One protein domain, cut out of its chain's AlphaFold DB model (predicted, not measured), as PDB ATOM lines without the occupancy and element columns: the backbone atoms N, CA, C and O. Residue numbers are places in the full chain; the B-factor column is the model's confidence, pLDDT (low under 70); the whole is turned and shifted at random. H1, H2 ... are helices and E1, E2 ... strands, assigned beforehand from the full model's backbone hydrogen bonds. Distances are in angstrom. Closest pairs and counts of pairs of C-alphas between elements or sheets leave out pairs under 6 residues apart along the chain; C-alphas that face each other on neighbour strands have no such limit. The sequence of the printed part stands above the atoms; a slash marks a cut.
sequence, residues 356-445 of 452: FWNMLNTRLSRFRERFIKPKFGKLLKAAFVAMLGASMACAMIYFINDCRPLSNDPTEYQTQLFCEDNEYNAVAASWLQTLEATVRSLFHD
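This is residues 356 to 445 of the 452 residues of an uncharacterized protein of Glossina austeni (UniProt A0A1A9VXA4). One long helix, H2, makes the long axis, with a small head at its last residues, made of the short hairpin E1 and E2, helices H3 and H4 and a long loop. At the other end of H2 the helix H1 makes a V with it, and residues 356 to 367 of H1 stick out free. The printed part has 90 residues, with four named helices and two named strands in the order H1 H2 E1 E2 H3 H4; the sheet E1 - E2 is antiparallel and the class is mostly helix. The whole is loose, with a radius of gyration of the C-alphas of 17.7 A and spans of 51 by 24 by 20 A.

E1, residues 403 to 405, and E2, residues 423 to 425, form an antiparallel hairpin, their directions at 142 degrees. N 404 and O 424 are 2.9 A apart and N 424 and O 404 2.8 A, both within hydrogen-bond range. H3, residues 426 to 432, touches H2, residues 375 to 399, with residues 393 to 397 of H2 alone; the closest C-alphas, of Ile 397 and Ala 428, are 5.4 A apart. H2 and H3 run opposite ways at a shallow tilt of 21 degrees. H3 and H4, residues 435 to 444, only just touch, with 3 pairs of C-alphas within 8 A, and only at the corner; the closest C-alphas, of Ser 430 and Thr 438, are 5.4 A apart. H1, residues 356 to 371, and H2 are apart. In H1, H2, H3 and H4 every O i to N i+4 pair is within hydrogen-bond range.

H2 measures 36.6 A, H1 22.6 A, H4 14.1 A, H3 10.0 A, E2 7.0 A and E1 6.9 A from first to last C-alpha. C-alpha 356, where H1 begins, is at (-16.375, 10.420, 1.206), and C-alpha 444, where H4 ends, at (-27.417, 23.292, 22.708).

The two C-alphas farthest apart, of Arg 370 and Asp 421, are 52.0 A apart. The printed part has no cut. The link E1 to E2, of 17 residues, is long. The pLDDT is under 70 at residues 407 to 413 and residue 445.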
ATOM      1  N   PHE A 356     -17.730   9.919   1.422       86.38
ATOM      2  CA  PHE A 356     -16.375  10.420   1.206       86.38
ATOM      3  C   PHE A 356     -15.423   9.995   2.333       86.38
ATOM      4  O   PHE A 356     -14.340   9.465   2.066       86.38
ATOM      5  N   TRP A 357     -15.857  10.138   3.587       83.75
ATOM      6  CA  TRP A 357     -15.096   9.706   4.757       83.75
ATOM      7  C   TRP A 357     -14.776   8.206   4.726       83.75
ATOM      8  O   TRP A 357     -13.628   7.801   4.918       83.75
ATOM      9  N   ASN A 358     -15.760   7.367   4.389       85.94
ATOM     10  CA  ASN A 358     -15.568   5.921   4.272       85.94
ATOM     11  C   ASN A 358     -14.604   5.546   3.137       85.94
ATOM     12  O   ASN A 358     -13.749   4.668   3.310       85.94
ATOM     13  N   MET A 359     -14.681   6.228   1.991       88.00
ATOM     14  CA  MET A 359     -13.742   6.039   0.881       88.00
ATOM     15  C   MET A 359     -12.307   6.371   1.310       88.00
ATOM     16  O   MET A 359     -11.387   5.578   1.071       88.00
ATOM     17  N   LEU A 360     -12.117   7.509   1.983       89.25
ATOM     18  CA  LEU A 360     -10.819   7.948   2.487       89.25
ATOM     19  C   LEU A 360     -10.257   6.958   3.517       89.25
ATOM     20  O   LEU A 360      -9.116   6.510   3.382       89.25
ATOM     21  N   ASN A 361     -11.073   6.522   4.481       87.75
ATOM     22  CA  ASN A 361     -10.676   5.541   5.494       87.75
ATOM     23  C   ASN A 361     -10.311   4.183   4.892       87.75
ATOM     24  O   ASN A 361      -9.343   3.551   5.323       87.75
ATOM     25  N   THR A 362     -11.018   3.744   3.852       87.06
ATOM     26  CA  THR A 362     -10.713   2.484   3.159       87.06
ATOM     27  C   THR A 362      -9.397   2.577   2.385       87.06
ATOM     28  O   THR A 362      -8.602   1.633   2.367       87.06
ATOM     29  N   ARG A 363      -9.121   3.719   1.741       90.00
ATOM     30  CA  ARG A 363      -7.832   3.987   1.080       90.00
ATOM     31  C   ARG A 363      -6.691   4.025   2.100       90.00
ATOM     32  O   ARG A 363      -5.672   3.367   1.892       90.00
ATOM     33  N   LEU A 364      -6.891   4.715   3.222       87.12
ATOM     34  CA  LEU A 364      -5.914   4.814   4.304       87.12
ATOM     35  C   LEU A 364      -5.644   3.455   4.969       87.12
ATOM     36  O   LEU A 364      -4.501   3.164   5.320       87.12
ATOM     37  N   SER A 365      -6.662   2.606   5.114       85.56
ATOM     38  CA  SER A 365      -6.526   1.255   5.676       85.56
ATOM     39  C   SER A 365      -5.717   0.338   4.761       85.56
ATOM     40  O   SER A 365      -4.760  -0.287   5.216       85.56
ATOM     41  N   ARG A 366      -5.990   0.361   3.449       88.50
ATOM     42  CA  ARG A 366      -5.167  -0.354   2.456       88.50
ATOM     43  C   ARG A 366      -3.713   0.118   2.453       88.50
ATOM     44  O   ARG A 366      -2.795  -0.687   2.315       88.50
ATOM     45  N   PHE A 367      -3.486   1.420   2.632       88.69
ATOM     46  CA  PHE A 367      -2.137   1.968   2.778       88.69
ATOM     47  C   PHE A 367      -1.447   1.463   4.058       88.69
ATOM     48  O   PHE A 367      -0.284   1.063   4.014       88.69
ATOM     49  N   ARG A 368      -2.163   1.422   5.193       86.62
ATOM     50  CA  ARG A 368      -1.645   0.909   6.476       86.62
ATOM     51  C   ARG A 368      -1.182  -0.539   6.371       86.62
ATOM     52  O   ARG A 368      -0.086  -0.847   6.827       86.62
ATOM     53  N   GLU A 369      -1.983  -1.390   5.746       84.56
ATOM     54  CA  GLU A 369      -1.671  -2.809   5.572       84.56
ATOM     55  C   GLU A 369      -0.441  -3.035   4.678       84.56
ATOM     56  O   GLU A 369       0.386  -3.910   4.945       84.56
ATOM     57  N   ARG A 370      -0.273  -2.200   3.646       87.31
ATOM     58  CA  ARG A 370       0.842  -2.318   2.700       87.31
ATOM     59  C   ARG A 370       2.171  -1.835   3.279       87.31
ATOM     60  O   ARG A 370       3.174  -2.532   3.133       87.31
ATOM     61  N   PHE A 371       2.183  -0.664   3.919       83.69
ATOM     62  CA  PHE A 371       3.425   0.031   4.283       83.69
ATOM     63  C   PHE A 371       3.817  -0.095   5.765       83.69
ATOM     64  O   PHE A 371       4.996   0.020   6.083       83.69
ATOM     65  N   ILE A 372       2.880  -0.352   6.689       80.81
ATOM     66  CA  ILE A 372       3.136  -0.286   8.144       80.81
ATOM     67  C   ILE A 372       2.929  -1.668   8.779       80.81
ATOM     68  O   ILE A 372       1.996  -1.919   9.543       80.81
ATOM     69  N   LYS A 373       3.833  -2.592   8.438       79.88
ATOM     70  CA  LYS A 373       3.868  -3.957   8.985       79.88
ATOM     71  C   LYS A 373       4.519  -4.073  10.376       79.88
ATOM     72  O   LYS A 373       3.933  -4.753  11.222       79.88
ATOM     73  N   PRO A 374       5.686  -3.455  10.666       87.44
ATOM     74  CA  PRO A 374       6.375  -3.700  11.932       87.44
ATOM     75  C   PRO A 374       5.603  -3.121  13.125       87.44
ATOM     76  O   PRO A 374       5.050  -2.023  13.049       87.44
ATOM     77  N   LYS A 375       5.608  -3.843  14.259       83.12
ATOM     78  CA  LYS A 375       4.913  -3.439  15.499       83.12
ATOM     79  C   LYS A 375       5.370  -2.058  15.989       83.12
ATOM     80  O   LYS A 375       4.534  -1.221  16.314       83.12
ATOM     81  N   PHE A 376       6.676  -1.789  15.946       85.50
ATOM     82  CA  PHE A 376       7.241  -0.490  16.323       85.50
ATOM     83  C   PHE A 376       6.801   0.648  15.384       85.50
ATOM     84  O   PHE A 376       6.481   1.742  15.840       85.50
ATOM     85  N   GLY A 377       6.668   0.374  14.080       83.69
ATOM     86  CA  GLY A 377       6.161   1.350  13.108       83.69
ATOM     87  C   GLY A 377       4.702   1.752  13.356       83.69
ATOM     88  O   GLY A 377       4.328   2.895  13.098       83.69
ATOM     89  N   LYS A 378       3.879   0.851  13.912       82.00
ATOM     90  CA  LYS A 378       2.501   1.175  14.326       82.00
ATOM     91  C   LYS A 378       2.481   2.150  15.508       82.00
ATOM     92  O   LYS A 378       1.695   3.094  15.484       82.00
ATOM     93  N   LEU A 379       3.365   1.953  16.490       84.94
ATOM     94  CA  LEU A 379       3.492   2.836  17.653       84.94
ATOM     95  C   LEU A 379       3.986   4.232  17.253       84.94
ATOM     96  O   LEU A 379       3.345   5.222  17.593       84.94
ATOM     97  N   LEU A 380       5.070   4.311  16.472       85.50
ATOM     98  CA  LEU A 380       5.608   5.590  15.994       85.50
ATOM     99  C   LEU A 380       4.578   6.382  15.190       85.50
ATOM    100  O   LEU A 380       4.457   7.592  15.356       85.50
ATOM    101  N   LYS A 381       3.790   5.703  14.351       83.06
ATOM    102  CA  LYS A 381       2.705   6.350  13.619       83.06
ATOM    103  C   LYS A 381       1.642   6.931  14.549       83.06
ATOM    104  O   LYS A 381       1.194   8.047  14.309       83.06
ATOM    105  N   ALA A 382       1.203   6.177  15.555       82.38
ATOM    106  CA  ALA A 382       0.203   6.660  16.503       82.38
ATOM    107  C   ALA A 382       0.719   7.892  17.261       82.38
ATOM    108  O   ALA A 382       0.014   8.894  17.343       82.38
ATOM    109  N   ALA A 383       1.978   7.853  17.711       85.81
ATOM    110  CA  ALA A 383       2.637   8.990  18.346       85.81
ATOM    111  C   ALA A 383       2.712  10.207  17.410       85.81
ATOM    112  O   ALA A 383       2.358  11.314  17.803       85.81
ATOM    113  N   PHE A 384       3.097  10.004  16.147       86.69
ATOM    114  CA  PHE A 384       3.170  11.077  15.156       86.69
ATOM    115  C   PHE A 384       1.807  11.722  14.876       86.69
ATOM    116  O   PHE A 384       1.694  12.943  14.856       86.69
ATOM    117  N   VAL A 385       0.752  10.918  14.716       85.62
ATOM    118  CA  VAL A 385      -0.616  11.430  14.522       85.62
ATOM    119  C   VAL A 385      -1.096  12.204  15.752       85.62
ATOM    120  O   VAL A 385      -1.712  13.256  15.597       85.62
ATOM    121  N   ALA A 386      -0.785  11.730  16.961       84.81
ATOM    122  CA  ALA A 386      -1.127  12.435  18.194       84.81
ATOM    123  C   ALA A 386      -0.405  13.788  18.303       84.81
ATOM    124  O   ALA A 386      -1.039  14.784  18.644       84.81
ATOM    125  N   MET A 387       0.887  13.843  17.958       87.31
ATOM    126  CA  MET A 387       1.655  15.094  17.934       87.31
ATOM    127  C   MET A 387       1.089  16.086  16.920       87.31
ATOM    128  O   MET A 387       0.874  17.241  17.271       87.31
ATOM    129  N   LEU A 388       0.779  15.635  15.698       89.19
ATOM    130  CA  LEU A 388       0.163  16.491  14.682       89.19
ATOM    131  C   LEU A 388      -1.207  17.023  15.124       89.19
ATOM    132  O   LEU A 388      -1.498  18.202  14.935       89.19
ATOM    133  N   GLY A 389      -2.033  16.171  15.740       87.94
ATOM    134  CA  GLY A 389      -3.335  16.571  16.274       87.94
ATOM    135  C   GLY A 389      -3.212  17.622  17.376       87.94
ATOM    136  O   GLY A 389      -3.922  18.622  17.346       87.94
ATOM    137  N   ALA A 390      -2.268  17.442  18.304       87.75
ATOM    138  CA  ALA A 390      -1.997  18.417  19.357       87.75
ATOM    139  C   ALA A 390      -1.452  19.738  18.791       87.75
ATOM    140  O   ALA A 390      -1.946  20.799  19.157       87.75
ATOM    141  N   SER A 391      -0.498  19.689  17.852       89.56
ATOM    142  CA  SER A 391       0.038  20.902  17.223       89.56
ATOM    143  C   SER A 391      -1.028  21.665  16.441       89.56
ATOM    144  O   SER A 391      -1.061  22.888  16.495       89.56
ATOM    145  N   MET A 392      -1.926  20.951  15.753       90.12
ATOM    146  CA  MET A 392      -3.031  21.564  15.022       90.12
ATOM    147  C   MET A 392      -4.026  22.216  15.983       90.12
ATOM    148  O   MET A 392      -4.435  23.343  15.736       90.12
ATOM    149  N   ALA A 393      -4.366  21.555  17.094       87.56
ATOM    150  CA  ALA A 393      -5.227  22.128  18.127       87.56
ATOM    151  C   ALA A 393      -4.610  23.398  18.737       87.56
ATOM    152  O   ALA A 393      -5.264  24.436  18.774       87.56
ATOM    153  N   CYS A 394      -3.333  23.359  19.135       89.31
ATOM    154  CA  CYS A 394      -2.625  24.534  19.653       89.31
ATOM    155  C   CYS A 394      -2.568  25.673  18.627       89.31
ATOM    156  O   CYS A 394      -2.777  26.828  18.987       89.31
ATOM    157  N   ALA A 395      -2.329  25.356  17.350       91.06
ATOM    158  CA  ALA A 395      -2.349  26.347  16.281       91.06
ATOM    159  C   ALA A 395      -3.745  26.967  16.113       91.06
ATOM    160  O   ALA A 395      -3.853  28.186  16.029       91.06
ATOM    161  N   MET A 396      -4.817  26.164  16.118       88.69
ATOM    162  CA  MET A 396      -6.186  26.689  16.032       88.69
ATOM    163  C   MET A 396      -6.513  27.621  17.203       88.69
ATOM    164  O   MET A 396      -7.101  28.669  16.977       88.69
ATOM    165  N   ILE A 397      -6.093  27.272  18.423       88.81
ATOM    166  CA  ILE A 397      -6.304  28.100  19.623       88.81
ATOM    167  C   ILE A 397      -5.560  29.437  19.527       88.81
ATOM    168  O   ILE A 397      -6.080  30.452  19.972       88.81
ATOM    169  N   TYR A 398      -4.353  29.438  18.960       89.00
ATOM    170  CA  TYR A 398      -3.542  30.648  18.833       89.00
ATOM    171  C   TYR A 398      -4.018  31.577  17.705       89.00
ATOM    172  O   TYR A 398      -3.944  32.794  17.839       89.00
ATOM    173  N   PHE A 399      -4.468  31.018  16.576       89.88
ATOM    174  CA  PHE A 399      -4.846  31.813  15.403       89.88
ATOM    175  C   PHE A 399      -6.320  32.233  15.380       89.88
ATOM    176  O   PHE A 399      -6.648  33.199  14.690       89.88
ATOM    177  N   ILE A 400      -7.213  31.525  16.080       88.50
ATOM    178  CA  ILE A 400      -8.644  31.847  16.116       88.50
ATOM    179  C   ILE A 400      -8.989  32.513  17.449       88.50
ATOM    180  O   ILE A 400      -9.033  31.861  18.492       88.50
ATOM    181  N   ASN A 401      -9.302  33.806  17.379       83.12
ATOM    182  CA  ASN A 401      -9.725  34.615  18.520       83.12
ATOM    183  C   ASN A 401     -11.263  34.669  18.581       83.12
ATOM    184  O   ASN A 401     -11.867  35.609  18.069       83.12
ATOM    185  N   ASP A 402     -11.891  33.646  19.167       84.31
ATOM    186  CA  ASP A 402     -13.330  33.634  19.494       84.31
ATOM    187  C   ASP A 402     -13.492  33.651  21.021       84.31
ATOM    188  O   ASP A 402     -13.545  32.601  21.672       84.31
ATOM    189  N   CYS A 403     -13.467  34.859  21.590       85.94
ATOM    190  CA  CYS A 403     -13.635  35.092  23.020       85.94
ATOM    191  C   CYS A 403     -15.117  35.306  23.339       85.94
ATOM    192  O   CYS A 403     -15.795  36.130  22.719       85.94
ATOM    193  N   ARG A 404     -15.624  34.547  24.311       81.19
ATOM    194  CA  ARG A 404     -17.001  34.644  24.801       81.19
ATOM    195  C   ARG A 404     -17.000  34.992  26.286       81.19
ATOM    196  O   ARG A 404     -16.120  34.522  27.008       81.19
ATOM    197  N   PRO A 405     -17.963  35.799  26.759       81.88
ATOM    198  CA  PRO A 405     -18.063  36.108  28.179       81.88
ATOM    199  C   PRO A 405     -18.355  34.831  28.970       81.88
ATOM    200  O   PRO A 405     -19.061  33.956  28.470       81.88
ATOM    201  N   LEU A 406     -17.861  34.740  30.210       70.88
ATOM    202  CA  LEU A 406     -18.263  33.700  31.161       70.88
ATOM    203  C   LEU A 406     -19.766  33.835  31.477       70.88
ATOM    204  O   LEU A 406     -20.178  34.467  32.447       70.88
ATOM    205  N   SER A 407     -20.601  33.267  30.615       61.56
ATOM    206  CA  SER A 407     -22.011  33.005  30.884       61.56
ATOM    207  C   SER A 407     -22.120  31.730  31.732       61.56
ATOM    208  O   SER A 407     -21.193  30.915  31.772       61.56
ATOM    209  N   ASN A 408     -23.261  31.532  32.405       57.97
ATOM    210  CA  ASN A 408     -23.637  30.274  33.074       57.97
ATOM    211  C   ASN A 408     -23.905  29.154  32.041       57.97
ATOM    212  O   ASN A 408     -24.908  28.443  32.112       57.97
ATOM    213  N   ASP A 409     -23.047  29.040  31.034       56.78
ATOM    214  CA  ASP A 409     -23.127  28.043  29.987       56.78
ATOM    215  C   ASP A 409     -22.708  26.684  30.566       56.78
ATOM    216  O   ASP A 409     -21.862  26.615  31.461       56.78
ATOM    217  N   PRO A 410     -23.264  25.568  30.067       57.84
ATOM    218  CA  PRO A 410     -23.062  24.229  30.629       57.84
ATOM    219  C   PRO A 410     -21.653  23.650  30.392       57.84
ATOM    220  O   PRO A 410     -21.451  22.438  30.490       57.84
ATOM    221  N   THR A 411     -20.675  24.480  30.033       60.53
ATOM    222  CA  THR A 411     -19.309  24.060  29.733       60.53
ATOM    223  C   THR A 411     -18.524  23.841  31.029       60.53
ATOM    224  O   THR A 411     -18.122  24.778  31.705       60.53
ATOM    225  N   GLU A 412     -18.291  22.574  31.388       60.84
ATOM    226  CA  GLU A 412     -17.657  22.171  32.660       60.84
ATOM    227  C   GLU A 412     -16.198  22.655  32.803       60.84
ATOM    228  O   GLU A 412     -15.733  22.923  33.908       60.84
ATOM    229  N   TYR A 413     -15.480  22.808  31.683       66.00
ATOM    230  CA  TYR A 413     -14.090  23.271  31.655       66.00
ATOM    231  C   TYR A 413     -13.981  24.524  30.788       66.00
ATOM    232  O   TYR A 413     -13.762  24.442  29.575       66.00
ATOM    233  N   GLN A 414     -14.166  25.687  31.408       71.25
ATOM    234  CA  GLN A 414     -13.958  26.986  30.776       71.25
ATOM    235  C   GLN A 414     -12.464  27.322  30.820       71.25
ATOM    236  O   GLN A 414     -11.868  27.428  31.890       71.25
ATOM    237  N   THR A 415     -11.833  27.439  29.653       76.50
ATOM    238  CA  THR A 415     -10.394  27.711  29.543       76.50
ATOM    239  C   THR A 415     -10.160  29.121  29.017       76.50
ATOM    240  O   THR A 415     -10.408  29.399  27.840       76.50
ATOM    241  N   GLN A 416      -9.660  29.999  29.884       83.00
ATOM    242  CA  GLN A 416      -9.223  31.343  29.520       83.00
ATOM    243  C   GLN A 416      -7.810  31.273  28.921       83.00
ATOM    244  O   GLN A 416      -6.846  30.927  29.603       83.00
ATOM    245  N   LEU A 417      -7.700  31.558  27.622       82.81
ATOM    246  CA  LEU A 417      -6.455  31.579  26.849       82.81
ATOM    247  C   LEU A 417      -6.552  32.699  25.813       82.81
ATOM    248  O   LEU A 417      -7.427  32.646  24.953       82.81
ATOM    249  N   PHE A 418      -5.641  33.674  25.879       85.12
ATOM    250  CA  PHE A 418      -5.565  34.805  24.939       85.12
ATOM    251  C   PHE A 418      -6.855  35.651  24.834       85.12
ATOM    252  O   PHE A 418      -7.139  36.199  23.773       85.12
ATOM    253  N   CYS A 419      -7.613  35.773  25.927       85.75
ATOM    254  CA  CYS A 419      -8.807  36.623  26.036       85.75
ATOM    255  C   CYS A 419      -8.696  37.559  27.251       85.75
ATOM    256  O   CYS A 419      -7.835  37.347  28.112       85.75
ATOM    257  N   GLU A 420      -9.560  38.576  27.318       85.88
ATOM    258  CA  GLU A 420      -9.643  39.501  28.454       85.88
ATOM    259  C   GLU A 420     -10.155  38.808  29.733       85.88
ATOM    260  O   GLU A 420     -10.606  37.657  29.719       85.88
ATOM    261  N   ASP A 421     -10.046  39.495  30.872       82.19
ATOM    262  CA  ASP A 421     -10.529  38.988  32.157       82.19
ATOM    263  C   ASP A 421     -12.055  38.798  32.133       82.19
ATOM    264  O   ASP A 421     -12.801  39.700  31.756       82.19
ATOM    265  N   ASN A 422     -12.521  37.629  32.590       81.19
ATOM    266  CA  ASN A 422     -13.916  37.151  32.515       81.19
ATOM    267  C   ASN A 422     -14.405  36.707  31.124       81.19
ATOM    268  O   ASN A 422     -15.609  36.509  30.929       81.19
ATOM    269  N   GLU A 423     -13.493  36.472  30.181       83.75
ATOM    270  CA  GLU A 423     -13.795  35.823  28.906       83.75
ATOM    271  C   GLU A 423     -13.077  34.472  28.774       83.75
ATOM    272  O   GLU A 423     -12.013  34.243  29.350       83.75
ATOM    273  N   TYR A 424     -13.648  33.553  27.997       85.06
ATOM    274  CA  TYR A 424     -13.029  32.273  27.657       85.06
ATOM    275  C   TYR A 424     -12.930  32.097  26.142       85.06
ATOM    276  O   TYR A 424     -13.744  32.620  25.381       85.06
ATOM    277  N   ASN A 425     -11.938  31.326  25.695       86.12
ATOM    278  CA  ASN A 425     -11.752  31.032  24.276       86.12
ATOM    279  C   ASN A 425     -12.594  29.807  23.887       86.12
ATOM    280  O   ASN A 425     -12.351  28.694  24.371       86.12
ATOM    281  N   ALA A 426     -13.572  29.997  22.997       82.88
ATOM    282  CA  ALA A 426     -14.492  28.943  22.569       82.88
ATOM    283  C   ALA A 426     -13.777  27.800  21.825       82.88
ATOM    284  O   ALA A 426     -14.111  26.624  21.995       82.88
ATOM    285  N   VAL A 427     -12.734  28.119  21.050       85.44
ATOM    286  CA  VAL A 427     -11.930  27.118  20.335       85.44
ATOM    287  C   VAL A 427     -11.116  26.289  21.321       85.44
ATOM    288  O   VAL A 427     -11.101  25.061  21.216       85.44
ATOM    289  N   ALA A 428     -10.495  26.922  22.319       84.31
ATOM    290  CA  ALA A 428      -9.774  26.209  23.374       84.31
ATOM    291  C   ALA A 428     -10.698  25.276  24.165       84.31
ATOM    292  O   ALA A 428     -10.366  24.103  24.347       84.31
ATOM    293  N   ALA A 429     -11.886  25.762  24.530       81.25
ATOM    294  CA  ALA A 429     -12.902  24.961  25.199       81.25
ATOM    295  C   ALA A 429     -13.288  23.728  24.359       81.25
ATOM    296  O   ALA A 429     -13.291  22.612  24.876       81.25
ATOM    297  N   SER A 430     -13.497  23.888  23.047       80.75
ATOM    298  CA  SER A 430     -13.880  22.776  22.164       80.75
ATOM    299  C   SER A 430     -12.834  21.652  22.078       80.75
ATOM    300  O   SER A 430     -13.201  20.476  22.011       80.75
ATOM    301  N   TRP A 431     -11.539  21.997  22.105       83.19
ATOM    302  CA  TRP A 431     -10.423  21.048  21.988       83.19
ATOM    303  C   TRP A 431     -10.022  20.399  23.317       83.19
ATOM    304  O   TRP A 431      -9.498  19.279  23.315       83.19
ATOM    305  N   LEU A 432     -10.202  21.109  24.434       82.12
ATOM    306  CA  LEU A 432      -9.766  20.671  25.764       82.12
ATOM    307  C   LEU A 432     -10.859  19.934  26.545       82.12
ATOM    308  O   LEU A 432     -10.540  19.176  27.463       82.12
ATOM    309  N   GLN A 433     -12.124  20.095  26.162       77.69
ATOM    310  CA  GLN A 433     -13.238  19.345  26.731       77.69
ATOM    311  C   GLN A 433     -13.336  17.918  26.176       77.69
ATOM    312  O   GLN A 433     -12.715  17.533  25.182       77.69
ATOM    313  N   THR A 434     -14.141  17.093  26.848       75.75
ATOM    314  CA  THR A 434     -14.519  15.777  26.322       75.75
ATOM    315  C   THR A 434     -15.368  15.931  25.065       75.75
ATOM    316  O   THR A 434     -16.231  16.802  25.022       75.75
ATOM    317  N   LEU A 435     -15.200  15.028  24.094       75.19
ATOM    318  CA  LEU A 435     -15.958  15.056  22.839       75.19
ATOM    319  C   LEU A 435     -17.480  15.096  23.064       75.19
ATOM    320  O   LEU A 435     -18.178  15.793  22.341       75.19
ATOM    321  N   GLU A 436     -17.991  14.382  24.071       71.88
ATOM    322  CA  GLU A 436     -19.416  14.405  24.422       71.88
ATOM    323  C   GLU A 436     -19.883  15.809  24.820       71.88
ATOM    324  O   GLU A 436     -20.861  16.304  24.266       71.88
ATOM    325  N   ALA A 437     -19.161  16.465  25.730       73.50
ATOM    326  CA  ALA A 437     -19.464  17.829  26.152       73.50
ATOM    327  C   ALA A 437     -19.367  18.820  24.982       73.50
ATOM    328  O   ALA A 437     -20.272  19.632  24.806       73.50
ATOM    329  N   THR A 438     -18.337  18.698  24.134       78.75
ATOM    330  CA  THR A 438     -18.173  19.544  22.942       78.75
ATOM    331  C   THR A 438     -19.347  19.387  21.980       78.75
ATOM    332  O   THR A 438     -19.894  20.373  21.499       78.75
ATOM    333  N   VAL A 439     -19.767  18.150  21.702       76.94
ATOM    334  CA  VAL A 439     -20.896  17.883  20.802       76.94
ATOM    335  C   VAL A 439     -22.212  18.354  21.427       76.94
ATOM    336  O   VAL A 439     -23.053  18.923  20.736       76.94
ATOM    337  N   ARG A 440     -22.389  18.167  22.737       74.81
ATOM    338  CA  ARG A 440     -23.560  18.658  23.467       74.81
ATOM    339  C   ARG A 440     -23.651  20.186  23.418       74.81
ATOM    340  O   ARG A 440     -24.722  20.699  23.116       74.81
ATOM    341  N   SER A 441     -22.551  20.895  23.661       73.19
ATOM    342  CA  SER A 441     -22.480  22.359  23.536       73.19
ATOM    343  C   SER A 441     -22.756  22.800  22.097       73.19
ATOM    344  O   SER A 441     -23.637  23.621  21.874       73.19
ATOM    345  N   LEU A 442     -22.164  22.141  21.094       74.56
ATOM    346  CA  LEU A 442     -22.412  22.453  19.681       74.56
ATOM    347  C   LEU A 442     -23.901  22.403  19.288       74.56
ATOM    348  O   LEU A 442     -24.325  23.148  18.407       74.56
ATOM    349  N   PHE A 443     -24.690  21.524  19.913       72.25
ATOM    350  CA  PHE A 443     -26.121  21.386  19.625       72.25
ATOM    351  C   PHE A 443     -27.043  22.214  20.524       72.25
ATOM    352  O   PHE A 443     -28.195  22.434  20.153       72.25
ATOM    353  N   HIS A 444     -26.582  22.625  21.706       70.56
ATOM    354  CA  HIS A 444     -27.417  23.292  22.708       70.56
ATOM    355  C   HIS A 444     -27.038  24.749  22.969       70.56
ATOM    356  O   HIS A 444     -27.780  25.434  23.673       70.56
ATOM    357  N   ASP A 445     -25.938  25.231  22.395       68.88
ATOM    358  CA  ASP A 445     -25.575  26.637  22.468       68.88
ATOM    359  C   ASP A 445     -26.601  27.484  21.692       68.88
ATOM    360  O   ASP A 445     -26.950  27.159  20.549       68.88
TER     361      ASP A 445